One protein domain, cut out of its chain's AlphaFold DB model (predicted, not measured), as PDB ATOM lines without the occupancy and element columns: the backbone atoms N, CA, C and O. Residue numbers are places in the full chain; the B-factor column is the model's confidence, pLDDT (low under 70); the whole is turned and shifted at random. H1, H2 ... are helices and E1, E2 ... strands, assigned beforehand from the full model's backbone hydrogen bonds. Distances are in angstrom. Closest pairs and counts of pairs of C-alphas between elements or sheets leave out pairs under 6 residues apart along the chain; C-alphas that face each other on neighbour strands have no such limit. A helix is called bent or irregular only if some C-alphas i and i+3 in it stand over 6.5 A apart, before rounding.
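Overview. This is residues 23 to 67 and 84 to 254 of the 301 residues of an uncharacterized protein of Caenorhabditis elegans (UniProt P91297). This is a flat slab of long helices running more or less side by side. The bent helix H7 has H1 and H4 on one side and H6 on the other, and H5 packs on H1 and H4 and has H3 on its far side; H2 stands crosswise at one end of H1, and strand E1 passes the other end of the slab between H5 and H6. The printed part has 216 residues, with seven named helices and one named strand in the order H1 H2 H3 H4 H5 E1 H6 H7; it is mostly helix, and E1 pairs with no named strand. The whole is compact, with a radius of gyration of the C-alphas of 19.0 A and spans of 55 by 46 by 23 A.

Along the chain. H7, residues 221 to 253, was assigned as one helix by its hydrogen bonds but is bent: C-alphas 232 and 235 are 6.9 A apart. Its arms are H7a, residues 221 to 232, 16.0 A long, and H7b, residues 235 to 253, 25.6 A long, ending with C-alpha 253 at (14.163, -16.698, 116.307). H7b is irregular, with C-alphas 241 and 244 6.7 A apart, and has a kink of 36 degrees near residue 242. H1 is residues 23 to 49, 38.8 A, beginning at C-alpha 23 (16.334, -10.508, 131.900). H4 is residues 115 to 143, 41.3 A; H5 residues 148 to 175, 41.5 A; H6 residues 190 to 210, 30.1 A; H3 residues 84 to 108, 35.6 A. H2 is residues 54 to 67 and E1 residues 178 to 182.

Arrangement. H1, H4, H5, H6, H7a and H7b form a bundle, helices gathered lengthwise. H7b touches H4 at a shallow tilt of 23 degrees, opposite ways; the closest C-alphas, of Arg 122 and Ala 249, are 5.0 A apart. H7b touches H6 at 18 degrees, closest at Gly 204 and Pro 236, 5.2 A between C-alphas. H1 touches H5 at 18 degrees, opposite ways, closest at the C-alphas of Tyr 28 and Ala 171, 6.1 A. H3 touches H5 with residues 92 to 103 alone, closest at the C-alphas of Gln 99 and Tyr 165, 6.1 A. H2 is about perpendicular to H1 at 88 degrees; the closest C-alphas, of Ser 47 and Pro 54, are 5.4 A apart. Every O i to N i+4 pair is within hydrogen-bond range in H1, H2, H3, H6 and H7a, against 24 of 25 in H4, 21 of 24 in H5 and 12 of 15 in H7b.

Size, cuts and confidence. The C-alphas farthest apart, of Pro 177 and Pro 217, are 59.2 A apart. Residues 68 to 83 are not printed, and C-alphas 67 and 84 are 16.6 A apart across the cut. Of the links printed whole, none is long. Mean pLDDT of the printed part is 81.4; 32 residues are under 70, among them residues 84 to 93 and 103 to 113.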
ATOM      1  N   THR A  23      16.473 -10.805 133.333       66.93
ATOM      2  CA  THR A  23      16.334 -10.508 131.900       66.93
ATOM      3  C   THR A  23      14.881 -10.264 131.500       66.93
ATOM      4  O   THR A  23      14.602  -9.254 130.864       66.93
ATOM      5  N   MET A  24      13.944 -11.100 131.956       67.94
ATOM      6  CA  MET A  24      12.514 -10.901 131.699       67.94
ATOM      7  C   MET A  24      11.984  -9.633 132.366       67.94
ATOM      8  O   MET A  24      11.262  -8.864 131.739       67.94
ATOM      9  N   LEU A  25      12.394  -9.368 133.612       71.53
ATOM     10  CA  LEU A  25      12.010  -8.139 134.309       71.53
ATOM     11  C   LEU A  25      12.511  -6.887 133.572       71.53
ATOM     12  O   LEU A  25      11.753  -5.938 133.384       71.53
ATOM     13  N   ARG A  26      13.767  -6.902 133.105       75.25
ATOM     14  CA  ARG A  26      14.337  -5.818 132.289       75.25
ATOM     15  C   ARG A  26      13.575  -5.637 130.984       75.25
ATOM     16  O   ARG A  26      13.239  -4.512 130.638       75.25
ATOM     17  N   TYR A  27      13.265  -6.726 130.288       79.66
ATOM     18  CA  TYR A  27      12.471  -6.683 129.062       79.66
ATOM     19  C   TYR A  27      11.102  -6.026 129.292       79.66
ATOM     20  O   TYR A  27      10.705  -5.152 128.524       79.66
ATOM     21  N   TYR A  28      10.416  -6.366 130.387       78.09
ATOM     22  CA  TYR A  28       9.141  -5.739 130.750       78.09
ATOM     23  C   TYR A  28       9.280  -4.266 131.111       78.09
ATOM     24  O   TYR A  28       8.429  -3.470 130.732       78.09
ATOM     25  N   PHE A  29      10.354  -3.895 131.802       80.55
ATOM     26  CA  PHE A  29      10.641  -2.500 132.106       80.55
ATOM     27  C   PHE A  29      10.852  -1.675 130.829       80.55
ATOM     28  O   PHE A  29      10.233  -0.626 130.672       80.55
ATOM     29  N   TYR A  30      11.639  -2.180 129.873       80.06
ATOM     30  CA  TYR A  30      11.786  -1.531 128.566       80.06
ATOM     31  C   TYR A  30      10.453  -1.441 127.825       80.06
ATOM     32  O   TYR A  30      10.143  -0.401 127.255       80.06
ATOM     33  N   LEU A  31       9.645  -2.502 127.858       79.87
ATOM     34  CA  LEU A  31       8.337  -2.522 127.212       79.87
ATOM     35  C   LEU A  31       7.371  -1.499 127.817       79.87
ATOM     36  O   LEU A  31       6.621  -0.853 127.090       79.87
ATOM     37  N   PHE A  32       7.410  -1.342 129.138       81.17
ATOM     38  CA  PHE A  32       6.638  -0.339 129.856       81.17
ATOM     39  C   PHE A  32       7.066   1.076 129.454       81.17
ATOM     40  O   PHE A  32       6.221   1.869 129.054       81.17
ATOM     41  N   ILE A  33       8.372   1.370 129.443       80.24
ATOM     42  CA  ILE A  33       8.882   2.681 129.003       80.24
ATOM     43  C   ILE A  33       8.482   2.979 127.553       80.24
ATOM     44  O   ILE A  33       8.090   4.100 127.244       80.24
ATOM     45  N   VAL A  34       8.560   1.986 126.662       80.66
ATOM     46  CA  VAL A  34       8.105   2.108 125.269       80.66
ATOM     47  C   VAL A  34       6.632   2.502 125.200       80.66
ATOM     48  O   VAL A  34       6.275   3.402 124.444       80.66
ATOM     49  N   LEU A  35       5.779   1.833 125.979       79.31
ATOM     50  CA  LEU A  35       4.347   2.111 125.999       79.31
ATOM     51  C   LEU A  35       4.061   3.536 126.489       79.31
ATOM     52  O   LEU A  35       3.300   4.252 125.844       79.31
ATOM     53  N   GLU A  36       4.712   3.960 127.570       79.65
ATOM     54  CA  GLU A  36       4.595   5.323 128.100       79.65
ATOM     55  C   GLU A  36       5.069   6.370 127.083       79.65
ATOM     56  O   GLU A  36       4.386   7.365 126.844       79.65
ATOM     57  N   ALA A  37       6.197   6.124 126.405       78.75
ATOM     58  CA  ALA A  37       6.706   7.011 125.360       78.75
ATOM     59  C   ALA A  37       5.714   7.152 124.193       78.75
ATOM     60  O   ALA A  37       5.507   8.253 123.680       78.75
ATOM     61  N   PHE A  38       5.066   6.057 123.794       79.44
ATOM     62  CA  PHE A  38       4.044   6.084 122.754       79.44
ATOM     63  C   PHE A  38       2.766   6.805 123.179       79.44
ATOM     64  O   PHE A  38       2.217   7.565 122.383       79.44
ATOM     65  N   LEU A  39       2.295   6.595 124.408       78.60
ATOM     66  CA  LEU A  39       1.118   7.294 124.930       78.60
ATOM     67  C   LEU A  39       1.364   8.796 125.023       78.60
ATOM     68  O   LEU A  39       0.533   9.579 124.566       78.60
ATOM     69  N   LEU A  40       2.531   9.188 125.536       77.14
ATOM     70  CA  LEU A  40       2.943  10.585 125.593       77.14
ATOM     71  C   LEU A  40       3.026  11.193 124.188       77.14
ATOM     72  O   LEU A  40       2.506  12.280 123.961       77.14
ATOM     73  N   SER A  41       3.614  10.472 123.230       77.71
ATOM     74  CA  SER A  41       3.665  10.893 121.827       77.71
ATOM     75  C   SER A  41       2.275  11.092 121.221       77.71
ATOM     76  O   SER A  41       1.996  12.137 120.635       77.71
ATOM     77  N   GLY A  42       1.383  10.110 121.386       75.94
ATOM     78  CA  GLY A  42       0.013  10.182 120.880       75.94
ATOM     79  C   GLY A  42      -0.748  11.368 121.468       75.94
ATOM     80  O   GLY A  42      -1.383  12.114 120.727       75.94
ATOM     81  N   ALA A  43      -0.619  11.599 122.778       75.06
ATOM     82  CA  ALA A  43      -1.214  12.754 123.444       75.06
ATOM     83  C   ALA A  43      -0.667  14.078 122.888       75.06
ATOM     84  O   ALA A  43      -1.446  14.963 122.542       75.06
ATOM     85  N   ILE A  44       0.657  14.189 122.725       75.31
ATOM     86  CA  ILE A  44       1.312  15.370 122.148       75.31
ATOM     87  C   ILE A  44       0.810  15.642 120.722       75.31
ATOM     88  O   ILE A  44       0.470  16.779 120.402       75.31
ATOM     89  N   GLN A  45       0.730  14.613 119.870       75.76
ATOM     90  CA  GLN A  45       0.235  14.752 118.495       75.76
ATOM     91  C   GLN A  45      -1.219  15.233 118.458       75.76
ATOM     92  O   GLN A  45      -1.529  16.172 117.730       75.76
ATOM     93  N   VAL A  46      -2.098  14.642 119.273       75.20
ATOM     94  CA  VAL A  46      -3.513  15.039 119.345       75.20
ATOM     95  C   VAL A  46      -3.667  16.477 119.848       75.20
ATOM     96  O   VAL A  46      -4.476  17.228 119.301       75.20
ATOM     97  N   SER A  47      -2.878  16.891 120.846       75.53
ATOM     98  CA  SER A  47      -2.855  18.272 121.346       75.53
ATOM     99  C   SER A  47      -2.502  19.269 120.244       75.53
ATOM    100  O   SER A  47      -3.280  20.186 119.971       75.53
ATOM    101  N   TYR A  48      -1.373  19.051 119.567       78.70
ATOM    102  CA  TYR A  48      -0.868  19.974 118.553       78.70
ATOM    103  C   TYR A  48      -1.739  20.026 117.294       78.70
ATOM    104  O   TYR A  48      -2.023  21.117 116.808       78.70
ATOM    105  N   LEU A  49      -2.239  18.886 116.800       75.52
ATOM    106  CA  LEU A  49      -3.153  18.850 115.642       75.52
ATOM    107  C   LEU A  49      -4.475  19.579 115.893       75.52
ATOM    108  O   LEU A  49      -5.198  19.914 114.959       75.52
ATOM    109  N   SER A  50      -4.789  19.827 117.157       73.51
ATOM    110  CA  SER A  50      -5.988  20.536 117.564       73.51
ATOM    111  C   SER A  50      -5.702  21.971 118.020       73.51
ATOM    112  O   SER A  50      -6.523  22.565 118.717       73.51
ATOM    113  N   HIS A  51      -4.537  22.517 117.651       74.53
ATOM    114  CA  HIS A  51      -4.092  23.874 117.981       74.53
ATOM    115  C   HIS A  51      -4.001  24.161 119.489       74.53
ATOM    116  O   HIS A  51      -4.292  25.264 119.947       74.53
ATOM    117  N   LYS A  52      -3.610  23.161 120.288       73.68
ATOM    118  CA  LYS A  52      -3.384  23.318 121.730       73.68
ATOM    119  C   LYS A  52      -1.992  22.849 122.106       73.68
ATOM    120  O   LYS A  52      -1.474  21.868 121.575       73.68
ATOM    121  N   THR A  53      -1.389  23.503 123.094       75.03
ATOM    122  CA  THR A  53      -0.194  22.939 123.727       75.03
ATOM    123  C   THR A  53      -0.579  21.685 124.528       75.03
ATOM    124  O   THR A  53      -1.727  21.561 124.980       75.03
ATOM    125  N   PRO A  54       0.361  20.751 124.760       69.11
ATOM    126  CA  PRO A  54       0.122  19.622 125.657       69.11
ATOM    127  C   PRO A  54      -0.329  20.070 127.056       69.11
ATOM    128  O   PRO A  54      -1.240  19.484 127.629       69.11
ATOM    129  N   GLN A  55       0.239  21.165 127.576       71.46
ATOM    130  CA  GLN A  55      -0.135  21.736 128.877       71.46
ATOM    131  C   GLN A  55      -1.577  22.254 128.896       71.46
ATOM    132  O   GLN A  55      -2.316  21.937 129.823       71.46
ATOM    133  N   ALA A  56      -1.995  22.999 127.867       74.35
ATOM    134  CA  ALA A  56      -3.367  23.491 127.754       74.35
ATOM    135  C   ALA A  56      -4.370  22.337 127.616       74.35
ATOM    136  O   ALA A  56      -5.416  22.340 128.259       74.35
ATOM    137  N   SER A  57      -4.012  21.311 126.837       71.80
ATOM    138  CA  SER A  57      -4.844  20.115 126.668       71.80
ATOM    139  C   SER A  57      -5.036  19.364 127.988       71.80
ATOM    140  O   SER A  57      -6.149  18.963 128.314       71.80
ATOM    141  N   VAL A  58      -3.963  19.199 128.770       66.96
ATOM    142  CA  VAL A  58      -4.031  18.571 130.099       66.96
ATOM    143  C   VAL A  58      -4.826  19.434 131.078       66.96
ATOM    144  O   VAL A  58      -5.664  18.899 131.800       66.96
ATOM    145  N   GLY A  59      -4.607  20.753 131.092       70.96
ATOM    146  CA  GLY A  59      -5.344  21.687 131.946       70.96
ATOM    147  C   GLY A  59      -6.854  21.607 131.727       70.96
ATOM    148  O   GLY A  59      -7.602  21.422 132.684       70.96
ATOM    149  N   GLU A  60      -7.293  21.623 130.466       70.94
ATOM    150  CA  GLU A  60      -8.707  21.479 130.107       70.94
ATOM    151  C   GLU A  60      -9.269  20.100 130.484       70.94
ATOM    152  O   GLU A  60     -10.404  19.998 130.950       70.94
ATOM    153  N   MET A  61      -8.491  19.021 130.316       64.29
ATOM    154  CA  MET A  61      -8.914  17.690 130.769       64.29
ATOM    155  C   MET A  61      -9.139  17.660 132.284       64.29
ATOM    156  O   MET A  61     -10.156  17.127 132.728       64.29
ATOM    157  N   VAL A  62      -8.228  18.236 133.075       71.00
ATOM    158  CA  VAL A  62      -8.370  18.296 134.539       71.00
ATOM    159  C   VAL A  62      -9.580  19.142 134.924       71.00
ATOM    160  O   VAL A  62     -10.399  18.684 135.717       71.00
ATOM    161  N   GLU A  63      -9.740  20.328 134.336       72.83
ATOM    162  CA  GLU A  63     -10.877  21.212 134.605       72.83
ATOM    163  C   GLU A  63     -12.214  20.527 134.295       72.83
ATOM    164  O   GLU A  63     -13.134  20.556 135.113       72.83
ATOM    165  N   LYS A  64     -12.306  19.813 133.167       66.16
ATOM    166  CA  LYS A  64     -13.508  19.057 132.789       66.16
ATOM    167  C   LYS A  64     -13.781  17.870 133.703       66.16
ATOM    168  O   LYS A  64     -14.933  17.651 134.058       66.16
ATOM    169  N   VAL A  65     -12.762  17.111 134.113       64.31
ATOM    170  CA  VAL A  65     -12.941  16.012 135.079       64.31
ATOM    171  C   VAL A  65     -13.420  16.559 136.426       64.31
ATOM    172  O   VAL A  65     -14.345  16.002 137.021       64.31
ATOM    173  N   VAL A  66     -12.861  17.682 136.883       70.77
ATOM    174  CA  VAL A  66     -13.317  18.377 138.096       70.77
ATOM    175  C   VAL A  66     -14.763  18.857 137.932       70.77
ATOM    176  O   VAL A  66     -15.586  18.630 138.816       70.77
ATOM    177  N   HIS A  67     -15.118  19.430 136.782       67.16
ATOM    178  CA  HIS A  67     -16.484  19.873 136.506       67.16
ATOM    179  C   HIS A  67     -17.478  18.699 136.461       67.16
ATOM    180  O   HIS A  67     -18.535  18.763 137.084       67.16
ATOM    181  N   ASN A  84     -15.144  16.574 121.195       55.31
ATOM    182  CA  ASN A  84     -14.370  15.454 120.647       55.31
ATOM    183  C   ASN A  84     -13.308  14.907 121.616       55.31
ATOM    184  O   ASN A  84     -13.022  13.708 121.608       55.31
ATOM    185  N   TYR A  85     -12.755  15.742 122.499       52.84
ATOM    186  CA  TYR A  85     -11.737  15.312 123.462       52.84
ATOM    187  C   TYR A  85     -12.300  14.479 124.600       52.84
ATOM    188  O   TYR A  85     -11.685  13.489 124.983       52.84
ATOM    189  N   CYS A  86     -13.466  14.859 125.129       51.59
ATOM    190  CA  CYS A  86     -14.116  14.090 126.186       51.59
ATOM    191  C   CYS A  86     -14.441  12.684 125.671       51.59
ATOM    192  O   CYS A  86     -14.114  11.693 126.319       51.59
ATOM    193  N   TRP A  87     -14.956  12.597 124.440       56.55
ATOM    194  CA  TRP A  87     -15.156  11.328 123.747       56.55
ATOM    195  C   TRP A  87     -13.853  10.567 123.524       56.55
ATOM    196  O   TRP A  87     -13.812   9.376 123.802       56.55
ATOM    197  N   THR A  88     -12.778  11.229 123.094       60.43
ATOM    198  CA  THR A  88     -11.481  10.568 122.877       60.43
ATOM    199  C   THR A  88     -10.927   9.987 124.178       60.43
ATOM    200  O   THR A  88     -10.587   8.807 124.223       60.43
ATOM    201  N   THR A  89     -10.908  10.757 125.268       61.95
ATOM    202  CA  THR A  89     -10.464  10.285 126.588       61.95
ATOM    203  C   THR A  89     -11.360   9.174 127.127       61.95
ATOM    204  O   THR A  89     -10.852   8.166 127.614       61.95
ATOM    205  N   LEU A  90     -12.684   9.300 126.998       67.34
ATOM    206  CA  LEU A  90     -13.621   8.244 127.386       67.34
ATOM    207  C   LEU A  90     -13.396   6.968 126.575       67.34
ATOM    208  O   LEU A  90     -13.373   5.889 127.157       67.34
ATOM    209  N   VAL A  91     -13.177   7.078 125.262       67.16
ATOM    210  CA  VAL A  91     -12.852   5.940 124.395       67.16
ATOM    211  C   VAL A  91     -11.543   5.297 124.838       67.16
ATOM    212  O   VAL A  91     -11.505   4.080 124.973       67.16
ATOM    213  N   ILE A  92     -10.501   6.072 125.154       69.28
ATOM    214  CA  ILE A  92      -9.234   5.542 125.683       69.28
ATOM    215  C   ILE A  92      -9.469   4.789 126.998       69.28
ATOM    216  O   ILE A  92      -9.076   3.629 127.118       69.28
ATOM    217  N   CYS A  93     -10.144   5.408 127.970       69.58
ATOM    218  CA  CYS A  93     -10.461   4.788 129.256       69.58
ATOM    219  C   CYS A  93     -11.291   3.512 129.088       69.58
ATOM    220  O   CYS A  93     -11.019   2.506 129.740       69.58
ATOM    221  N   LEU A  94     -12.279   3.529 128.194       74.18
ATOM    222  CA  LEU A  94     -13.155   2.394 127.926       74.18
ATOM    223  C   LEU A  94     -12.402   1.275 127.203       74.18
ATOM    224  O   LEU A  94     -12.570   0.110 127.549       74.18
ATOM    225  N   VAL A  95     -11.501   1.610 126.276       73.19
ATOM    226  CA  VAL A  95     -10.583   0.657 125.646       73.19
ATOM    227  C   VAL A  95      -9.672   0.026 126.700       73.19
ATOM    228  O   VAL A  95      -9.568  -1.198 126.727       73.19
ATOM    229  N   TYR A  96      -9.079   0.806 127.612       69.02
ATOM    230  CA  TYR A  96      -8.274   0.273 128.717       69.02
ATOM    231  C   TYR A  96      -9.086  -0.604 129.673       69.02
ATOM    232  O   TYR A  96      -8.617  -1.672 130.067       69.02
ATOM    233  N   LEU A  97     -10.310  -0.202 130.016       72.99
ATOM    234  CA  LEU A  97     -11.201  -0.965 130.887       72.99
ATOM    235  C   LEU A  97     -11.601  -2.295 130.242       72.99
ATOM    236  O   LEU A  97     -11.452  -3.350 130.855       72.99
ATOM    237  N   VAL A  98     -12.053  -2.266 128.985       76.89
ATOM    238  CA  VAL A  98     -12.377  -3.471 128.210       76.89
ATOM    239  C   VAL A  98     -11.145  -4.362 128.095       76.89
ATOM    240  O   VAL A  98     -11.242  -5.571 128.288       76.89
ATOM    241  N   GLN A  99      -9.967  -3.790 127.854       71.05
ATOM    242  CA  GLN A  99      -8.713  -4.536 127.829       71.05
ATOM    243  C   GLN A  99      -8.388  -5.178 129.179       71.05
ATOM    244  O   GLN A  99      -8.053  -6.361 129.200       71.05
ATOM    245  N   ALA A 100      -8.531  -4.463 130.295       68.56
ATOM    246  CA  ALA A 100      -8.324  -4.990 131.644       68.56
ATOM    247  C   ALA A 100      -9.306  -6.129 131.971       68.56
ATOM    248  O   ALA A 100      -8.897  -7.175 132.478       68.56
ATOM    249  N   ILE A 101     -10.581  -5.986 131.596       75.05
ATOM    250  CA  ILE A 101     -11.601  -7.035 131.735       75.05
ATOM    251  C   ILE A 101     -11.242  -8.251 130.869       75.05
ATOM    252  O   ILE A 101     -11.231  -9.384 131.351       75.05
ATOM    253  N   LEU A 102     -10.881  -8.041 129.598       73.39
ATOM    254  CA  LEU A 102     -10.458  -9.112 128.693       73.39
ATOM    255  C   LEU A 102      -9.188  -9.815 129.184       73.39
ATOM    256  O   LEU A 102      -9.051 -11.024 128.979       73.39
ATOM    257  N   LEU A 103      -8.258  -9.089 129.813       64.62
ATOM    258  CA  LEU A 103      -7.081  -9.652 130.476       64.62
ATOM    259  C   LEU A 103      -7.505 -10.545 131.630       64.62
ATOM    260  O   LEU A 103      -7.082 -11.698 131.668       64.62
ATOM    261  N   HIS A 104      -8.376 -10.050 132.509       68.01
ATOM    262  CA  HIS A 104      -8.875 -10.800 133.652       68.01
ATOM    263  C   HIS A 104      -9.574 -12.099 133.218       68.01
ATOM    264  O   HIS A 104      -9.201 -13.185 133.666       68.01
ATOM    265  N   ILE A 105     -10.494 -12.020 132.249       68.80
ATOM    266  CA  ILE A 105     -11.233 -13.180 131.724       68.80
ATOM    267  C   ILE A 105     -10.297 -14.182 131.036       68.80
ATOM    268  O   ILE A 105     -10.362 -15.387 131.299       68.80
ATOM    269  N   ARG A 106      -9.413 -13.720 130.136       63.93
ATOM    270  CA  ARG A 106      -8.481 -14.623 129.437       63.93
ATOM    271  C   ARG A 106      -7.458 -15.234 130.374       63.93
ATOM    272  O   ARG A 106      -6.998 -16.332 130.079       63.93
ATOM    273  N   PHE A 107      -7.062 -14.528 131.428       58.66
ATOM    274  CA  PHE A 107      -6.123 -15.038 132.415       58.66
ATOM    275  C   PHE A 107      -6.775 -16.121 133.270       58.66
ATOM    276  O   PHE A 107      -6.219 -17.208 133.360       58.66
ATOM    277  N   TYR A 108      -7.988 -15.877 133.780       57.04
ATOM    278  CA  TYR A 108      -8.737 -16.876 134.547       57.04
ATOM    279  C   TYR A 108      -8.915 -18.192 133.769       57.04
ATOM    280  O   TYR A 108      -8.841 -19.276 134.338       57.04
ATOM    281  N   LYS A 109      -9.080 -18.113 132.441       56.35
ATOM    282  CA  LYS A 109      -9.207 -19.297 131.574       56.35
ATOM    283  C   LYS A 109      -7.880 -19.913 131.110       56.35
ATOM    284  O   LYS A 109      -7.912 -20.978 130.489       56.35
ATOM    285  N   ARG A 110      -6.719 -19.280 131.320       56.37
ATOM    286  CA  ARG A 110      -5.469 -19.754 130.703       56.37
ATOM    287  C   ARG A 110      -4.802 -20.836 131.548       56.37
ATOM    288  O   ARG A 110      -4.235 -20.548 132.591       56.37
ATOM    289  N   LYS A 111      -4.816 -22.076 131.044       55.47
ATOM    290  CA  LYS A 111      -4.182 -23.220 131.714       55.47
ATOM    291  C   LYS A 111      -2.650 -23.217 131.598       55.47
ATOM    292  O   LYS A 111      -1.989 -23.527 132.578       55.47
ATOM    293  N   GLN A 112      -2.068 -22.848 130.448       59.45
ATOM    294  CA  GLN A 112      -0.612 -22.893 130.223       59.45
ATOM    295  C   GLN A 112      -0.149 -21.885 129.160       59.45
ATOM    296  O   GLN A 112      -0.918 -21.487 128.279       59.45
ATOM    297  N   PHE A 113       1.122 -21.487 129.231       66.25
ATOM    298  CA  PHE A 113       1.816 -20.819 128.133       66.25
ATOM    299  C   PHE A 113       2.433 -21.858 127.197       66.25
ATOM    300  O   PHE A 113       2.995 -22.848 127.653       66.25
ATOM    301  N   THR A 114       2.351 -21.616 125.891       79.23
ATOM    302  CA  THR A 114       2.986 -22.457 124.869       79.23
ATOM    303  C   THR A 114       4.240 -21.783 124.327       79.23
ATOM    304  O   THR A 114       4.323 -20.552 124.287       79.23
ATOM    305  N   ILE A 115       5.180 -22.579 123.822       82.92
ATOM    306  CA  ILE A 115       6.387 -22.088 123.141       82.92
ATOM    307  C   ILE A 115       6.025 -21.186 121.952       82.92
ATOM    308  O   ILE A 115       6.573 -20.095 121.792       82.92
ATOM    309  N   LYS A 116       5.000 -21.561 121.176       83.81
ATOM    310  CA  LYS A 116       4.468 -20.716 120.095       83.81
ATOM    311  C   LYS A 116       4.034 -19.340 120.607       83.81
ATOM    312  O   LYS A 116       4.320 -18.331 119.966       83.81
ATOM    313  N   SER A 117       3.374 -19.277 121.768       83.73
ATOM    314  CA  SER A 117       3.019 -18.000 122.396       83.73
ATOM    315  C   SER A 117       4.247 -17.231 122.886       83.73
ATOM    316  O   SER A 117       4.231 -16.003 122.808       83.73
ATOM    317  N   TYR A 118       5.272 -17.912 123.405       85.95
ATOM    318  CA  TYR A 118       6.524 -17.290 123.843       85.95
ATOM    319  C   TYR A 118       7.212 -16.563 122.676       85.95
ATOM    320  O   TYR A 118       7.469 -15.358 122.782       85.95
ATOM    321  N   CYS A 119       7.421 -17.247 121.545       87.19
ATOM    322  CA  CYS A 119       8.073 -16.665 120.368       87.19
ATOM    323  C   CYS A 119       7.198 -15.591 119.707       87.19
ATOM    324  O   CYS A 119       7.651 -14.472 119.472       87.19
ATOM    325  N   SER A 120       5.912 -15.893 119.476       86.94
ATOM    326  CA  SER A 120       4.981 -14.985 118.792       86.94
ATOM    327  C   SER A 120       4.884 -13.624 119.476       86.94
ATOM    328  O   SER A 120       4.856 -12.602 118.794       86.94
ATOM    329  N   LYS A 121       4.874 -13.581 120.814       85.99
ATOM    330  CA  LYS A 121       4.838 -12.315 121.550       85.99
ATOM    331  C   LYS A 121       6.081 -11.469 121.294       85.99
ATOM    332  O   LYS A 121       5.932 -10.285 121.032       85.99
ATOM    333  N   ARG A 122       7.280 -12.054 121.330       88.80
ATOM    334  CA  ARG A 122       8.550 -11.327 121.137       88.80
ATOM    335  C   ARG A 122       8.677 -10.778 119.715       88.80
ATOM    336  O   ARG A 122       9.044  -9.618 119.548       88.80
ATOM    337  N   TYR A 123       8.252 -11.549 118.711       91.18
ATOM    338  CA  TYR A 123       8.150 -11.060 117.331       91.18
ATOM    339  C   TYR A 123       7.125  -9.940 117.188       91.18
ATOM    340  O   TYR A 123       7.420  -8.913 116.583       91.18
ATOM    341  N   LEU A 124       5.937 -10.112 117.777       89.10
ATOM    342  CA  LEU A 124       4.890  -9.096 117.754       89.10
ATOM    343  C   LEU A 124       5.373  -7.795 118.403       89.10
ATOM    344  O   LEU A 124       5.051  -6.726 117.892       89.10
ATOM    345  N   MET A 125       6.165  -7.873 119.481       87.62
ATOM    346  CA  MET A 125       6.713  -6.682 120.129       87.62
ATOM    347  C   MET A 125       7.642  -5.898 119.198       87.62
ATOM    348  O   MET A 125       7.425  -4.706 118.984       87.62
ATOM    349  N   ALA A 126       8.622  -6.571 118.589       91.20
ATOM    350  CA  ALA A 126       9.541  -5.933 117.646       91.20
ATOM    351  C   ALA A 126       8.818  -5.398 116.395       91.20
ATOM    352  O   ALA A 126       9.049  -4.262 115.985       91.20
ATOM    353  N   ALA A 127       7.893  -6.174 115.823       90.64
ATOM    354  CA  ALA A 127       7.127  -5.762 114.648       90.64
ATOM    355  C   ALA A 127       6.242  -4.538 114.931       90.64
ATOM    356  O   ALA A 127       6.191  -3.614 114.121       90.64
ATOM    357  N   THR A 128       5.584  -4.495 116.094       87.03
ATOM    358  CA  THR A 128       4.731  -3.355 116.467       87.03
ATOM    359  C   THR A 128       5.549  -2.078 116.638       87.03
ATOM    360  O   THR A 128       5.091  -1.012 116.247       87.03
ATOM    361  N   LEU A 129       6.775  -2.173 117.155       88.04
ATOM    362  CA  LEU A 129       7.680  -1.029 117.284       88.04
ATOM    363  C   LEU A 129       8.083  -0.434 115.939       88.04
ATOM    364  O   LEU A 129       8.033   0.780 115.770       88.04
ATOM    365  N   VAL A 130       8.435  -1.283 114.972       88.73
ATOM    366  CA  VAL A 130       8.701  -0.843 113.594       88.73
ATOM    367  C   VAL A 130       7.479  -0.159 113.007       88.73
ATOM    368  O   VAL A 130       7.584   0.934 112.456       88.73
ATOM    369  N   PHE A 131       6.319  -0.794 113.153       89.37
ATOM    370  CA  PHE A 131       5.079  -0.287 112.596       89.37
ATOM    371  C   PHE A 131       4.690   1.064 113.202       89.37
ATOM    372  O   PHE A 131       4.388   1.993 112.462       89.37
ATOM    373  N   LEU A 132       4.771   1.210 114.526       86.44
ATOM    374  CA  LEU A 132       4.483   2.470 115.207       86.44
ATOM    375  C   LEU A 132       5.493   3.561 114.843       86.44
ATOM    376  O   LEU A 132       5.068   4.677 114.577       86.44
ATOM    377  N   ASN A 133       6.791   3.255 114.748       86.24
ATOM    378  CA  ASN A 133       7.793   4.219 114.275       86.24
ATOM    379  C   ASN A 133       7.447   4.787 112.892       86.24
ATOM    380  O   ASN A 133       7.522   5.996 112.680       86.24
ATOM    381  N   ILE A 134       7.039   3.922 111.961       88.67
ATOM    382  CA  ILE A 134       6.626   4.340 110.617       88.67
ATOM    383  C   ILE A 134       5.321   5.140 110.687       88.67
ATOM    384  O   ILE A 134       5.227   6.203 110.082       88.67
ATOM    385  N   LEU A 135       4.324   4.659 111.435       88.45
ATOM    386  CA  LEU A 135       3.028   5.324 111.544       88.45
ATOM    387  C   LEU A 135       3.125   6.711 112.174       88.45
ATOM    388  O   LEU A 135       2.498   7.627 111.659       88.45
ATOM    389  N   PHE A 136       3.906   6.890 113.244       86.70
ATOM    390  CA  PHE A 136       4.121   8.209 113.843       86.70
ATOM    391  C   PHE A 136       4.713   9.180 112.834       86.70
ATOM    392  O   PHE A 136       4.247  10.310 112.718       86.70
ATOM    393  N   LEU A 137       5.689   8.716 112.057       88.97
ATOM    394  CA  LEU A 137       6.321   9.541 111.046       88.97
ATOM    395  C   LEU A 137       5.357   9.922 109.920       88.97
ATOM    396  O   LEU A 137       5.238  11.097 109.581       88.97
ATOM    397  N   VAL A 138       4.639   8.938 109.371       89.56
ATOM    398  CA  VAL A 138       3.624   9.160 108.332       89.56
ATOM    399  C   VAL A 138       2.534  10.094 108.847       89.56
ATOM    400  O   VAL A 138       2.169  11.032 108.150       89.56
ATOM    401  N   ASN A 139       2.055   9.889 110.073       87.63
ATOM    402  CA  ASN A 139       1.046  10.734 110.701       87.63
ATOM    403  C   ASN A 139       1.514  12.181 110.842       87.63
ATOM    404  O   ASN A 139       0.772  13.091 110.491       87.63
ATOM    405  N   SER A 140       2.751  12.402 111.298       87.40
ATOM    406  CA  SER A 140       3.306  13.750 111.400       87.40
ATOM    407  C   SER A 140       3.465  14.410 110.030       87.40
ATOM    408  O   SER A 140       3.129  15.581 109.900       87.40
ATOM    409  N   ILE A 141       3.913  13.681 108.999       89.02
ATOM    410  CA  ILE A 141       4.012  14.218 107.630       89.02
ATOM    411  C   ILE A 141       2.623  14.558 107.082       89.02
ATOM    412  O   ILE A 141       2.420  15.659 106.586       89.02
ATOM    413  N   VAL A 142       1.657  13.640 107.180       88.50
ATOM    414  CA  VAL A 142       0.275  13.864 106.719       88.50
ATOM    415  C   VAL A 142      -0.364  15.028 107.474       88.50
ATOM    416  O   VAL A 142      -1.077  15.819 106.861       88.50
ATOM    417  N   GLY A 143      -0.064  15.173 108.767       85.49
ATOM    418  CA  GLY A 143      -0.551  16.260 109.613       85.49
ATOM    419  C   GLY A 143      -0.175  17.647 109.115       85.49
ATOM    420  O   GLY A 143      -0.962  18.567 109.303       85.49
ATOM    421  N   LEU A 144       0.952  17.788 108.405       85.71
ATOM    422  CA  LEU A 144       1.345  19.053 107.776       85.71
ATOM    423  C   LEU A 144       0.363  19.500 106.680       85.71
ATOM    424  O   LEU A 144       0.246  20.691 106.431       85.71
ATOM    425  N   TYR A 145      -0.342  18.567 106.029       85.56
ATOM    426  CA  TYR A 145      -1.162  18.859 104.844       85.56
ATOM    427  C   TYR A 145      -2.652  18.560 105.028       85.56
ATOM    428  O   TYR A 145      -3.477  19.040 104.253       85.56
ATOM    429  N   SER A 146      -3.019  17.711 105.992       84.58
ATOM    430  CA  SER A 146      -4.365  17.148 106.064       84.58
ATOM    431  C   SER A 146      -4.831  16.872 107.487       84.58
ATOM    432  O   SER A 146      -4.135  16.264 108.301       84.58
ATOM    433  N   ARG A 147      -6.100  17.209 107.741       81.53
ATOM    434  CA  ARG A 147      -6.805  16.885 108.990       81.53
ATOM    435  C   ARG A 147      -7.060  15.389 109.182       81.53
ATOM    436  O   ARG A 147      -7.324  14.983 110.308       81.53
ATOM    437  N   ILE A 148      -6.907  14.564 108.138       83.99
ATOM    438  CA  ILE A 148      -6.977  13.089 108.242       83.99
ATOM    439  C   ILE A 148      -5.935  12.557 109.245       83.99
ATOM    440  O   ILE A 148      -6.115  11.489 109.823       83.99
ATOM    441  N   ALA A 149      -4.870  13.316 109.526       84.77
ATOM    442  CA  ALA A 149      -3.919  12.983 110.584       84.77
ATOM    443  C   ALA A 149      -4.562  12.852 111.976       84.77
ATOM    444  O   ALA A 149      -4.062  12.098 112.806       84.77
ATOM    445  N   ILE A 150      -5.683  13.525 112.253       79.45
ATOM    446  CA  ILE A 150      -6.419  13.327 113.510       79.45
ATOM    447  C   ILE A 150      -6.965  11.892 113.569       79.45
ATOM    448  O   ILE A 150      -6.761  11.197 114.564       79.45
ATOM    449  N   ASP A 151      -7.568  11.412 112.480       81.14
ATOM    450  CA  ASP A 151      -8.100  10.047 112.388       81.14
ATOM    451  C   ASP A 151      -6.980   9.001 112.464       81.14
ATOM    452  O   ASP A 151      -7.090   8.006 113.184       81.14
ATOM    453  N   ILE A 152      -5.854   9.245 111.785       83.72
ATOM    454  CA  ILE A 152      -4.669   8.376 111.865       83.72
ATOM    455  C   ILE A 152      -4.111   8.358 113.297       83.72
ATOM    456  O   ILE A 152      -3.771   7.286 113.800       83.72
ATOM    457  N   SER A 153      -4.068   9.502 113.987       83.24
ATOM    458  CA  SER A 153      -3.626   9.591 115.387       83.24
ATOM    459  C   SER A 153      -4.505   8.751 116.316       83.24
ATOM    460  O   SER A 153      -3.988   8.068 117.203       83.24
ATOM    461  N   LEU A 154      -5.823   8.727 116.086       79.75
ATOM    462  CA  LEU A 154      -6.744   7.856 116.821       79.75
ATOM    463  C   LEU A 154      -6.467   6.372 116.545       79.75
ATOM    464  O   LEU A 154      -6.432   5.569 117.478       79.75
ATOM    465  N   VAL A 155      -6.210   5.995 115.290       82.85
ATOM    466  CA  VAL A 155      -5.831   4.615 114.933       82.85
ATOM    467  C   VAL A 155      -4.513   4.214 115.600       82.85
ATOM    468  O   VAL A 155      -4.425   3.126 116.173       82.85
ATOM    469  N   ILE A 156      -3.507   5.092 115.584       84.50
ATOM    470  CA  ILE A 156      -2.232   4.893 116.287       84.50
ATOM    471  C   ILE A 156      -2.485   4.653 117.773       84.50
ATOM    472  O   ILE A 156      -1.961   3.694 118.337       84.50
ATOM    473  N   LEU A 157      -3.334   5.464 118.399       82.32
ATOM    474  CA  LEU A 157      -3.671   5.321 119.808       82.32
ATOM    475  C   LEU A 157      -4.357   3.985 120.117       82.32
ATOM    476  O   LEU A 157      -3.993   3.322 121.086       82.32
ATOM    477  N   LEU A 158      -5.275   3.526 119.261       81.97
ATOM    478  CA  LEU A 158      -5.890   2.201 119.389       81.97
ATOM    479  C   LEU A 158      -4.859   1.070 119.270       81.97
ATOM    480  O   LEU A 158      -4.921   0.101 120.033       81.97
ATOM    481  N   ILE A 159      -3.890   1.195 118.356       83.92
ATOM    482  CA  ILE A 159      -2.779   0.243 118.221       83.92
ATOM    483  C   ILE A 159      -1.913   0.255 119.482       83.92
ATOM    484  O   ILE A 159      -1.565  -0.816 119.976       83.92
ATOM    485  N   ILE A 160      -1.604   1.430 120.039       83.13
ATOM    486  CA  ILE A 160      -0.839   1.573 121.286       83.13
ATOM    487  C   ILE A 160      -1.585   0.930 122.448       83.13
ATOM    488  O   ILE A 160      -0.986   0.170 123.202       83.13
ATOM    489  N   CYS A 161      -2.896   1.147 122.575       80.63
ATOM    490  CA  CYS A 161      -3.691   0.476 123.596       80.63
ATOM    491  C   CYS A 161      -3.663  -1.046 123.392       80.63
ATOM    492  O   CYS A 161      -3.412  -1.796 124.332       80.63
ATOM    493  N   PHE A 162      -3.882  -1.542 122.169       80.37
ATOM    494  CA  PHE A 162      -3.798  -2.979 121.880       80.37
ATOM    495  C   PHE A 162      -2.411  -3.554 122.204       80.37
ATOM    496  O   PHE A 162      -2.294  -4.657 122.750       80.37
ATOM    497  N   PHE A 163      -1.359  -2.800 121.901       81.20
ATOM    498  CA  PHE A 163       0.012  -3.130 122.245       81.20
ATOM    499  C   PHE A 163       0.212  -3.167 123.759       81.20
ATOM    500  O   PHE A 163       0.735  -4.154 124.266       81.20
ATOM    501  N   GLY A 164      -0.297  -2.175 124.491       81.65
ATOM    502  CA  GLY A 164      -0.319  -2.132 125.951       81.65
ATOM    503  C   GLY A 164      -1.024  -3.344 126.553       81.65
ATOM    504  O   GLY A 164      -0.475  -4.013 127.425       81.65
ATOM    505  N   TYR A 165      -2.173  -3.741 126.001       77.54
ATOM    506  CA  TYR A 165      -2.850  -4.988 126.360       77.54
ATOM    507  C   TYR A 165      -1.960  -6.221 126.141       77.54
ATOM    508  O   TYR A 165      -1.884  -7.111 126.996       77.54
ATOM    509  N   LYS A 166      -1.266  -6.310 125.001       80.69
ATOM    510  CA  LYS A 166      -0.350  -7.425 124.711       80.69
ATOM    511  C   LYS A 166       0.886  -7.407 125.610       80.69
ATOM    512  O   LYS A 166       1.327  -8.481 126.021       80.69
ATOM    513  N   ALA A 167       1.402  -6.226 125.929       79.35
ATOM    514  CA  ALA A 167       2.528  -6.002 126.820       79.35
ATOM    515  C   ALA A 167       2.186  -6.396 128.255       79.35
ATOM    516  O   ALA A 167       2.923  -7.144 128.886       79.35
ATOM    517  N   PHE A 168       1.011  -6.009 128.736       78.79
ATOM    518  CA  PHE A 168       0.510  -6.416 130.041       78.79
ATOM    519  C   PHE A 168       0.271  -7.930 130.105       78.79
ATOM    520  O   PHE A 168       0.710  -8.607 131.028       78.79
ATOM    521  N   ASN A 169      -0.337  -8.510 129.066       76.37
ATOM    522  CA  ASN A 169      -0.467  -9.963 128.931       76.37
ATOM    523  C   ASN A 169       0.898 -10.684 128.952       76.37
ATOM    524  O   ASN A 169       1.006 -11.848 129.339       76.37
ATOM    525  N   LEU A 170       1.945 -10.037 128.459       77.87
ATOM    526  CA  LEU A 170       3.314 -10.521 128.544       77.87
ATOM    527  C   LEU A 170       3.893 -10.326 129.957       77.87
ATOM    528  O   LEU A 170       4.427 -11.286 130.487       77.87
ATOM    529  N   ALA A 171       3.690  -9.195 130.632       76.24
ATOM    530  CA  ALA A 171       4.108  -9.010 132.026       76.24
ATOM    531  C   ALA A 171       3.508 -10.080 132.964       76.24
ATOM    532  O   ALA A 171       4.205 -10.628 133.821       76.24
ATOM    533  N   TYR A 172       2.249 -10.471 132.737       73.51
ATOM    534  CA  TYR A 172       1.571 -11.555 133.463       73.51
ATOM    535  C   TYR A 172       2.054 -12.969 133.097       73.51
ATOM    536  O   TYR A 172       1.669 -13.931 133.759       73.51
ATOM    537  N   GLU A 173       2.928 -13.135 132.099       72.66
ATOM    538  CA  GLU A 173       3.630 -14.406 131.851       72.66
ATOM    539  C   GLU A 173       4.461 -14.816 133.064       72.66
ATOM    540  O   GLU A 173       4.578 -16.002 133.344       72.66
ATOM    541  N   SER A 174       4.939 -13.844 133.845       68.93
ATOM    542  CA  SER A 174       5.585 -14.076 135.140       68.93
ATOM    543  C   SER A 174       4.697 -14.799 136.158       68.93
ATOM    544  O   SER A 174       5.203 -15.418 137.089       68.93
ATOM    545  N   ALA A 175       3.374 -14.759 135.983       73.09
ATOM    546  CA  ALA A 175       2.424 -15.440 136.846       73.09
ATOM    547  C   ALA A 175       2.025 -16.838 136.340       73.09
ATOM    548  O   ALA A 175       1.324 -17.547 137.064       73.09
ATOM    549  N   ALA A 176       2.464 -17.238 135.143       75.72
ATOM    550  CA  ALA A 176       2.168 -18.546 134.569       75.72
ATOM    551  C   ALA A 176       2.759 -19.701 135.405       75.72
ATOM    552  O   ALA A 176       3.738 -19.494 136.120       75.72
ATOM    553  N   PRO A 177       2.183 -20.917 135.323       78.87
ATOM    554  CA  PRO A 177       2.743 -22.088 135.995       78.87
ATOM    555  C   PRO A 177       4.065 -22.536 135.368       78.87
ATOM    556  O   PRO A 177       4.934 -22.996 136.094       78.87
ATOM    557  N   ILE A 178       4.234 -22.373 134.050       80.95
ATOM    558  CA  ILE A 178       5.453 -22.716 133.307       80.95
ATOM    559  C   ILE A 178       5.971 -21.467 132.598       80.95
ATOM    560  O   ILE A 178       5.209 -20.767 131.924       80.95
ATOM    561  N   HIS A 179       7.272 -21.219 132.726       82.46
ATOM    562  CA  HIS A 179       7.990 -20.152 132.038       82.46
ATOM    563  C   HIS A 179       9.001 -20.736 131.064       82.46
ATOM    564  O   HIS A 179       9.659 -21.723 131.385       82.46
ATOM    565  N   TYR A 180       9.168 -20.072 129.923       86.26
ATOM    566  CA  TYR A 180      10.205 -20.382 128.946       86.26
ATOM    567  C   TYR A 180      11.245 -19.264 128.918       86.26
ATOM    568  O   TYR A 180      10.931 -18.098 129.178       86.26
ATOM    569  N   ARG A 181      12.484 -19.612 128.582       87.04
ATOM    570  CA  ARG A 181      13.584 -18.675 128.347       87.04
ATOM    571  C   ARG A 181      14.493 -19.209 127.242       87.04
ATOM    572  O   ARG A 181      14.715 -20.417 127.170       87.04
ATOM    573  N   SER A 182      15.056 -18.319 126.426       87.30
ATOM    574  CA  SER A 182      16.181 -18.682 125.560       87.30
ATOM    575  C   SER A 182      17.328 -19.225 126.409       87.30
ATOM    576  O   SER A 182      17.557 -18.752 127.528       87.30
ATOM    577  N   LEU A 183      18.039 -20.223 125.889       88.70
ATOM    578  CA  LEU A 183      19.280 -20.667 126.509       88.70
ATOM    579  C   LEU A 183      20.345 -19.572 126.419       88.70
ATOM    580  O   LEU A 183      20.379 -18.786 125.476       88.70
ATOM    581  N   GLU A 184      21.264 -19.559 127.381       84.26
ATOM    582  CA  GLU A 184      22.424 -18.654 127.381       84.26
ATOM    583  C   GLU A 184      23.369 -18.909 126.195       84.26
ATOM    584  O   GLU A 184      24.129 -18.031 125.781       84.26
ATOM    585  N   THR A 185      23.312 -20.115 125.626       87.37
ATOM    586  CA  THR A 185      24.034 -20.498 124.412       87.37
ATOM    587  C   THR A 185      23.436 -19.874 123.153       87.37
ATOM    588  O   THR A 185      24.170 -19.688 122.178       87.37
ATOM    589  N   THR A 186      22.150 -19.499 123.168       91.56
ATOM    590  CA  THR A 186      21.486 -18.841 122.042       91.56
ATOM    591  C   THR A 186      22.073 -17.451 121.839       91.56
ATOM    592  O   THR A 186      22.075 -16.605 122.733       91.56
ATOM    593  N   LYS A 187      22.569 -17.185 120.628       93.40
ATOM    594  CA  LYS A 187      23.211 -15.914 120.280       93.40
ATOM    595  C   LYS A 187      22.539 -15.271 119.081       93.40
ATOM    596  O   LYS A 187      22.202 -15.932 118.105       93.40
ATOM    597  N   VAL A 188      22.427 -13.948 119.125       93.97
ATOM    598  CA  VAL A 188      22.108 -13.137 117.944       93.97
ATOM    599  C   VAL A 188      23.322 -13.125 117.013       93.97
ATOM    600  O   VAL A 188      24.449 -12.857 117.456       93.97
ATOM    601  N   THR A 189      23.105 -13.413 115.730       96.47
ATOM    602  CA  THR A 189      24.182 -13.507 114.737       96.47
ATOM    603  C   THR A 189      24.809 -12.137 114.463       96.47
ATOM    604  O   THR A 189      24.212 -11.088 114.719       96.47
ATOM    605  N   LYS A 190      26.037 -12.110 113.922       97.73
ATOM    606  CA  LYS A 190      26.700 -10.846 113.548       97.73
ATOM    607  C   LYS A 190      25.876 -10.059 112.522       97.73
ATOM    608  O   LYS A 190      25.717  -8.855 112.683       97.73
ATOM    609  N   ALA A 191      25.309 -10.747 111.528       98.01
ATOM    610  CA  ALA A 191      24.463 -10.137 110.504       98.01
ATOM    611  C   ALA A 191      23.208  -9.486 111.107       98.01
ATOM    612  O   ALA A 191      22.910  -8.340 110.791       98.01
ATOM    613  N   GLN A 192      22.529 -10.163 112.041       97.49
ATOM    614  CA  GLN A 192      21.370  -9.602 112.745       97.49
ATOM    615  C   GLN A 192      21.746  -8.366 113.574       97.49
ATOM    616  O   GLN A 192      21.034  -7.371 113.540       97.49
ATOM    617  N   LYS A 193      22.889  -8.373 114.273       96.94
ATOM    618  CA  LYS A 193      23.364  -7.190 115.020       96.94
ATOM    619  C   LYS A 193      23.639  -5.998 114.103       96.94
ATOM    620  O   LYS A 193      23.230  -4.886 114.421       96.94
ATOM    621  N   VAL A 194      24.304  -6.236 112.971       97.67
ATOM    622  CA  VAL A 194      24.560  -5.206 111.952       97.67
ATOM    623  C   VAL A 194      23.245  -4.684 111.381       97.67
ATOM    624  O   VAL A 194      23.083  -3.475 111.263       97.67
ATOM    625  N   PHE A 195      22.285  -5.568 111.102       96.61
ATOM    626  CA  PHE A 195      20.953  -5.180 110.651       96.61
ATOM    627  C   PHE A 195      20.247  -4.267 111.661       96.61
ATOM    628  O   PHE A 195      19.806  -3.192 111.272       96.61
ATOM    629  N   ILE A 196      20.187  -4.644 112.947       95.60
ATOM    630  CA  ILE A 196      19.568  -3.816 114.000       95.60
ATOM    631  C   ILE A 196      20.217  -2.432 114.037       95.60
ATOM    632  O   ILE A 196      19.516  -1.423 114.036       95.60
ATOM    633  N   PHE A 197      21.552  -2.394 114.057       95.99
ATOM    634  CA  PHE A 197      22.310  -1.150 114.100       95.99
ATOM    635  C   PHE A 197      22.002  -0.267 112.888       95.99
ATOM    636  O   PHE A 197      21.548   0.859 113.055       95.99
ATOM    637  N   LEU A 198      22.174  -0.789 111.670       96.58
ATOM    638  CA  LEU A 198      21.947  -0.021 110.446       96.58
ATOM    639  C   LEU A 198      20.496   0.438 110.321       96.58
ATOM    640  O   LEU A 198      20.258   1.608 110.044       96.58
ATOM    641  N   PHE A 199      19.529  -0.449 110.561       95.38
ATOM    642  CA  PHE A 199      18.111  -0.124 110.447       95.38
ATOM    643  C   PHE A 199      17.710   1.009 111.401       95.38
ATOM    644  O   PHE A 199      17.103   1.992 110.976       95.38
ATOM    645  N   LEU A 200      18.088   0.912 112.680       94.38
ATOM    646  CA  LEU A 200      17.721   1.909 113.687       94.38
ATOM    647  C   LEU A 200      18.506   3.214 113.537       94.38
ATOM    648  O   LEU A 200      17.936   4.285 113.734       94.38
ATOM    649  N   THR A 201      19.783   3.153 113.148       94.88
ATOM    650  CA  THR A 201      20.584   4.353 112.876       94.88
ATOM    651  C   THR A 201      20.073   5.093 111.646       94.88
ATOM    652  O   THR A 201      19.880   6.300 111.724       94.88
ATOM    653  N   LEU A 202      19.798   4.402 110.535       95.68
ATOM    654  CA  LEU A 202      19.257   5.037 109.330       95.68
ATOM    655  C   LEU A 202      17.861   5.615 109.579       95.68
ATOM    656  O   LEU A 202      17.606   6.753 109.198       95.68
ATOM    657  N   SER A 203      16.991   4.879 110.278       94.15
ATOM    658  CA  SER A 203      15.677   5.379 110.701       94.15
ATOM    659  C   SER A 203      15.802   6.628 111.583       94.15
ATOM    660  O   SER A 203      15.124   7.629 111.355       94.15
ATOM    661  N   GLY A 204      16.707   6.608 112.567       94.00
ATOM    662  CA  GLY A 204      16.950   7.742 113.460       94.00
ATOM    663  C   GLY A 204      17.503   8.964 112.731       94.00
ATOM    664  O   GLY A 204      16.996  10.065 112.926       94.00
ATOM    665  N   LEU A 205      18.496   8.771 111.859       94.45
ATOM    666  CA  LEU A 205      19.052   9.836 111.024       94.45
ATOM    667  C   LEU A 205      17.985  10.430 110.111       94.45
ATOM    668  O   LEU A 205      17.863  11.646 110.055       94.45
ATOM    669  N   PHE A 206      17.170   9.594 109.467       94.62
ATOM    670  CA  PHE A 206      16.071  10.056 108.626       94.62
ATOM    671  C   PHE A 206      15.078  10.927 109.408       94.62
ATOM    672  O   PHE A 206      14.752  12.027 108.967       94.62
ATOM    673  N   CYS A 207      14.658  10.489 110.599       93.08
ATOM    674  CA  CYS A 207      13.769  11.276 111.459       93.08
ATOM    675  C   CYS A 207      14.402  12.620 111.856       93.08
ATOM    676  O   CYS A 207      13.765  13.662 111.741       93.08
ATOM    677  N   ILE A 208      15.674  12.623 112.261       92.86
ATOM    678  CA  ILE A 208      16.378  13.856 112.634       92.86
ATOM    679  C   ILE A 208      16.522  14.791 111.428       92.86
ATOM    680  O   ILE A 208      16.277  15.987 111.564       92.86
ATOM    681  N   SER A 209      16.870  14.274 110.248       93.69
ATOM    682  CA  SER A 209      16.970  15.064 109.018       93.69
ATOM    683  C   SER A 209      15.648  15.737 108.659       93.69
ATOM    684  O   SER A 209      15.651  16.907 108.288       93.69
ATOM    685  N   LEU A 210      14.518  15.044 108.835       92.21
ATOM    686  CA  LEU A 210      13.193  15.627 108.616       92.21
ATOM    687  C   LEU A 210      12.914  16.819 109.543       92.21
ATOM    688  O   LEU A 210      12.273  17.771 109.114       92.21
ATOM    689  N   SER A 211      13.445  16.821 110.770       91.23
ATOM    690  CA  SER A 211      13.254  17.929 111.723       91.23
ATOM    691  C   SER A 211      13.925  19.253 111.319       91.23
ATOM    692  O   SER A 211      13.669  20.272 111.956       91.23
ATOM    693  N   PHE A 212      14.781  19.250 110.289       90.49
ATOM    694  CA  PHE A 212      15.458  20.443 109.758       90.49
ATOM    695  C   PHE A 212      14.806  21.015 108.493       90.49
ATOM    696  O   PHE A 212      15.329  21.970 107.920       90.49
ATOM    697  N   ILE A 213      13.696  20.437 108.034       88.66
ATOM    698  CA  ILE A 213      12.932  20.989 106.913       88.66
ATOM    699  C   ILE A 213      12.273  22.299 107.358       88.66
ATOM    700  O   ILE A 213      11.684  22.359 108.436       88.66
ATOM    701  N   ASP A 214      12.356  23.339 106.524       85.29
ATOM    702  CA  ASP A 214      11.606  24.576 106.743       85.29
ATOM    703  C   ASP A 214      10.108  24.330 106.500       85.29
ATOM    704  O   ASP A 214       9.691  23.973 105.396       85.29
ATOM    705  N   LEU A 215       9.307  24.495 107.553       84.81
ATOM    706  CA  LEU A 215       7.861  24.260 107.545       84.81
ATOM    707  C   LEU A 215       7.041  25.545 107.415       84.81
ATOM    708  O   LEU A 215       5.820  25.449 107.297       84.81
ATOM    709  N   ASN A 216       7.682  26.722 107.400       77.29
ATOM    710  CA  ASN A 216       7.004  28.019 107.317       77.29
ATOM    711  C   ASN A 216       5.943  28.113 106.201       77.29
ATOM    712  O   ASN A 216       4.889  28.691 106.454       77.29
ATOM    713  N   PRO A 217       6.144  27.555 104.985       77.59
ATOM    714  CA  PRO A 217       5.121  27.638 103.943       77.59
ATOM    715  C   PRO A 217       3.999  26.593 104.069       77.59
ATOM    716  O   PRO A 217       3.049  26.647 103.292       77.59
ATOM    717  N   LEU A 218       4.113  25.616 104.973       73.51
ATOM    718  CA  LEU A 218       3.305  24.393 104.929       73.51
ATOM    719  C   LEU A 218       2.342  24.231 106.098       73.51
ATOM    720  O   LEU A 218       1.284  23.636 105.912       73.51
ATOM    721  N   ALA A 219       2.696  24.708 107.288       73.18
ATOM    722  CA  ALA A 219       1.997  24.311 108.500       73.18
ATOM    723  C   ALA A 219       1.704  25.487 109.427       73.18
ATOM    724  O   ALA A 219       2.472  26.439 109.530       73.18
ATOM    725  N   ASP A 220       0.594  25.363 110.152       83.66
ATOM    726  CA  ASP A 220       0.355  26.159 111.348       83.66
ATOM    727  C   ASP A 220       1.427  25.875 112.419       83.66
ATOM    728  O   ASP A 220       1.966  24.766 112.493       83.66
ATOM    729  N   GLU A 221       1.704  26.855 113.281       86.08
ATOM    730  CA  GLU A 221       2.747  26.795 114.311       86.08
ATOM    731  C   GLU A 221       2.588  25.577 115.238       86.08
ATOM    732  O   GLU A 221       3.577  24.922 115.593       86.08
ATOM    733  N   TYR A 222       1.349  25.209 115.589       84.23
ATOM    734  CA  TYR A 222       1.090  24.042 116.432       84.23
ATOM    735  C   TYR A 222       1.396  22.738 115.699       84.23
ATOM    736  O   TYR A 222       2.061  21.859 116.249       84.23
ATOM    737  N   VAL A 223       0.964  22.616 114.445       82.87
ATOM    738  CA  VAL A 223       1.216  21.429 113.617       82.87
ATOM    739  C   VAL A 223       2.716  21.272 113.348       82.87
ATOM    740  O   VAL A 223       3.258  20.174 113.505       82.87
ATOM    741  N   ALA A 224       3.405  22.371 113.028       87.60
ATOM    742  CA  ALA A 224       4.852  22.406 112.848       87.60
ATOM    743  C   ALA A 224       5.593  21.985 114.128       87.60
ATOM    744  O   ALA A 224       6.511  21.163 114.074       87.60
ATOM    745  N   SER A 225       5.145  22.469 115.292       87.48
ATOM    746  CA  SER A 225       5.677  22.052 116.593       87.48
ATOM    747  C   SER A 225       5.484  20.552 116.826       87.48
ATOM    748  O   SER A 225       6.432  19.849 117.181       87.48
ATOM    749  N   GLY A 226       4.280  20.029 116.575       84.86
ATOM    750  CA  GLY A 226       3.985  18.602 116.690       84.86
ATOM    751  C   GLY A 226       4.881  17.745 115.794       84.86
ATOM    752  O   GLY A 226       5.416  16.729 116.245       84.86
ATOM    753  N   PHE A 227       5.097  18.161 114.547       89.04
ATOM    754  CA  PHE A 227       6.023  17.496 113.632       89.04
ATOM    755  C   PHE A 227       7.465  17.521 114.156       89.04
ATOM    756  O   PHE A 227       8.137  16.484 114.183       89.04
ATOM    757  N   PHE A 228       7.935  18.684 114.615       89.99
ATOM    758  CA  PHE A 228       9.287  18.867 115.137       89.99
ATOM    759  C   PHE A 228       9.560  17.963 116.342       89.99
ATOM    760  O   PHE A 228      10.558  17.241 116.359       89.99
ATOM    761  N   TYR A 229       8.666  17.935 117.336       88.49
ATOM    762  CA  TYR A 229       8.861  17.096 118.522       88.49
ATOM    763  C   TYR A 229       8.855  15.603 118.189       88.49
ATOM    764  O   TYR A 229       9.663  14.842 118.738       88.49
ATOM    765  N   THR A 230       7.990  15.183 117.262       88.06
ATOM    766  CA  THR A 230       7.921  13.779 116.852       88.06
ATOM    767  C   THR A 230       9.187  13.327 116.149       88.06
ATOM    768  O   THR A 230       9.808  12.340 116.548       88.06
ATOM    769  N   THR A 231       9.609  14.078 115.138       90.98
ATOM    770  CA  THR A 231      10.768  13.734 114.308       90.98
ATOM    771  C   THR A 231      12.090  13.863 115.064       90.98
ATOM    772  O   THR A 231      12.963  13.006 114.927       90.98
ATOM    773  N   ARG A 232      12.234  14.884 115.917       91.17
ATOM    774  CA  ARG A 232      13.494  15.181 116.611       91.17
ATOM    775  C   ARG A 232      13.720  14.381 117.888       91.17
ATOM    776  O   ARG A 232      14.870  14.099 118.214       91.17
ATOM    777  N   PHE A 233      12.663  14.045 118.628       88.53
ATOM    778  CA  PHE A 233      12.806  13.426 119.951       88.53
ATOM    779  C   PHE A 233      12.109  12.078 120.044       88.53
ATOM    780  O   PHE A 233      12.758  11.079 120.350       88.53
ATOM    781  N   ILE A 234      10.810  12.029 119.757       86.28
ATOM    782  CA  ILE A 234       9.995  10.833 119.992       86.28
ATOM    783  C   ILE A 234      10.483   9.653 119.143       86.28
ATOM    784  O   ILE A 234      10.802   8.604 119.701       86.28
ATOM    785  N   CYS A 235      10.589   9.815 117.821       89.31
ATOM    786  CA  CYS A 235      11.028   8.734 116.935       89.31
ATOM    787  C   CYS A 235      12.444   8.228 117.287       89.31
ATOM    788  O   CYS A 235      12.626   7.013 117.420       89.31
ATOM    789  N   PRO A 236      13.448   9.097 117.537       90.59
ATOM    790  CA  PRO A 236      14.746   8.658 118.050       90.59
ATOM    791  C   PRO A 236      14.682   7.894 119.380       90.59
ATOM    792  O   PRO A 236      15.356   6.874 119.522       90.59
ATOM    793  N   ILE A 237      13.856   8.335 120.336       89.52
ATOM    794  CA  ILE A 237      13.667   7.632 121.614       89.52
ATOM    795  C   ILE A 237      13.094   6.233 121.371       89.52
ATOM    796  O   ILE A 237      13.639   5.256 121.884       89.52
ATOM    797  N   ILE A 238      12.045   6.107 120.554       87.12
ATOM    798  CA  ILE A 238      11.448   4.806 120.233       87.12
ATOM    799  C   ILE A 238      12.470   3.905 119.527       87.12
ATOM    800  O   ILE A 238      12.574   2.729 119.868       87.12
ATOM    801  N   ASN A 239      13.274   4.436 118.599       90.85
ATOM    802  CA  ASN A 239      14.349   3.679 117.948       90.85
ATOM    803  C   ASN A 239      15.368   3.127 118.958       90.85
ATOM    804  O   ASN A 239      15.738   1.957 118.866       90.85
ATOM    805  N   ILE A 240      15.784   3.921 119.949       90.51
ATOM    806  CA  ILE A 240      16.684   3.458 121.020       90.51
ATOM    807  C   ILE A 240      16.008   2.360 121.849       90.51
ATOM    808  O   ILE A 240      16.602   1.312 122.109       90.51
ATOM    809  N   LEU A 241      14.751   2.573 122.237       88.13
ATOM    810  CA  LEU A 241      13.992   1.611 123.030       88.13
ATOM    811  C   LEU A 241      13.647   0.325 122.255       88.13
ATOM    812  O   LEU A 241      13.401  -0.716 122.864       88.13
ATOM    813  N   ALA A 242      13.677   0.361 120.921       89.76
ATOM    814  CA  ALA A 242      13.454  -0.804 120.078       89.76
ATOM    815  C   ALA A 242      14.642  -1.779 120.064       89.76
ATOM    816  O   ALA A 242      14.435  -2.969 119.823       89.76
ATOM    817  N   ILE A 243      15.867  -1.329 120.374       91.99
ATOM    818  CA  ILE A 243      17.079  -2.171 120.392       91.99
ATOM    819  C   ILE A 243      16.885  -3.472 121.199       91.99
ATOM    820  O   ILE A 243      17.066  -4.550 120.624       91.99
ATOM    821  N   PRO A 244      16.499  -3.438 122.496       90.93
ATOM    822  CA  PRO A 244      16.293  -4.663 123.272       90.93
ATOM    823  C   PRO A 244      15.168  -5.545 122.712       90.93
ATOM    824  O   PRO A 244      15.221  -6.764 122.839       90.93
ATOM    825  N   MET A 245      14.170  -4.957 122.055       90.33
ATOM    826  CA  MET A 245      13.006  -5.677 121.529       90.33
ATOM    827  C   MET A 245      13.370  -6.484 120.288       90.33
ATOM    828  O   MET A 245      13.016  -7.657 120.186       90.33
ATOM    829  N   PHE A 246      14.144  -5.883 119.384       92.83
ATOM    830  CA  PHE A 246      14.745  -6.597 118.265       92.83
ATOM    831  C   PHE A 246      15.693  -7.692 118.733       92.83
ATOM    832  O   PHE A 246      15.664  -8.796 118.198       92.83
ATOM    833  N   TYR A 247      16.524  -7.400 119.734       93.53
ATOM    834  CA  TYR A 247      17.469  -8.376 120.261       93.53
ATOM    835  C   TYR A 247      16.755  -9.626 120.795       93.53
ATOM    836  O   TYR A 247      17.094 -10.739 120.398       93.53
ATOM    837  N   GLU A 248      15.718  -9.449 121.616       91.44
ATOM    838  CA  GLU A 248      14.896 -10.548 122.142       91.44
ATOM    839  C   GLU A 248      14.109 -11.278 121.045       91.44
ATOM    840  O   GLU A 248      13.964 -12.500 121.094       91.44
ATOM    841  N   ALA A 249      13.634 -10.565 120.019       93.08
ATOM    842  CA  ALA A 249      13.013 -11.194 118.858       93.08
ATOM    843  C   ALA A 249      14.007 -12.096 118.112       93.08
ATOM    844  O   ALA A 249      13.685 -13.242 117.819       93.08
ATOM    845  N   PHE A 250      15.234 -11.641 117.854       95.20
ATOM    846  CA  PHE A 250      16.239 -12.482 117.198       95.20
ATOM    847  C   PHE A 250      16.735 -13.630 118.078       95.20
ATOM    848  O   PHE A 250      17.006 -14.707 117.553       95.20
ATOM    849  N   LEU A 251      16.810 -13.451 119.401       93.31
ATOM    850  CA  LEU A 251      17.071 -14.567 120.310       93.31
ATOM    851  C   LEU A 251      15.975 -15.626 120.210       93.31
ATOM    852  O   LEU A 251      16.292 -16.801 120.043       93.31
ATOM    853  N   ALA A 252      14.702 -15.227 120.251       91.66
ATOM    854  CA  ALA A 252      13.588 -16.157 120.084       91.66
ATOM    855  C   ALA A 252      13.621 -16.860 118.717       91.66
ATOM    856  O   ALA A 252      13.325 -18.048 118.645       91.66
ATOM    857  N   TYR A 253      14.028 -16.149 117.660       92.85
ATOM    858  CA  TYR A 253      14.163 -16.698 116.307       92.85
ATOM    859  C   TYR A 253      15.283 -17.726 116.178       92.85
ATOM    860  O   TYR A 253      15.075 -18.774 115.581       92.85
ATOM    861  N   ASN A 254      16.440 -17.466 116.781       93.07
ATOM    862  CA  ASN A 254      17.581 -18.382 116.737       93.07
ATOM    863  C   ASN A 254      17.498 -19.502 117.796       93.07
ATOM    864  O   ASN A 254      18.454 -20.256 117.952       93.07
TER     865      ASN A 254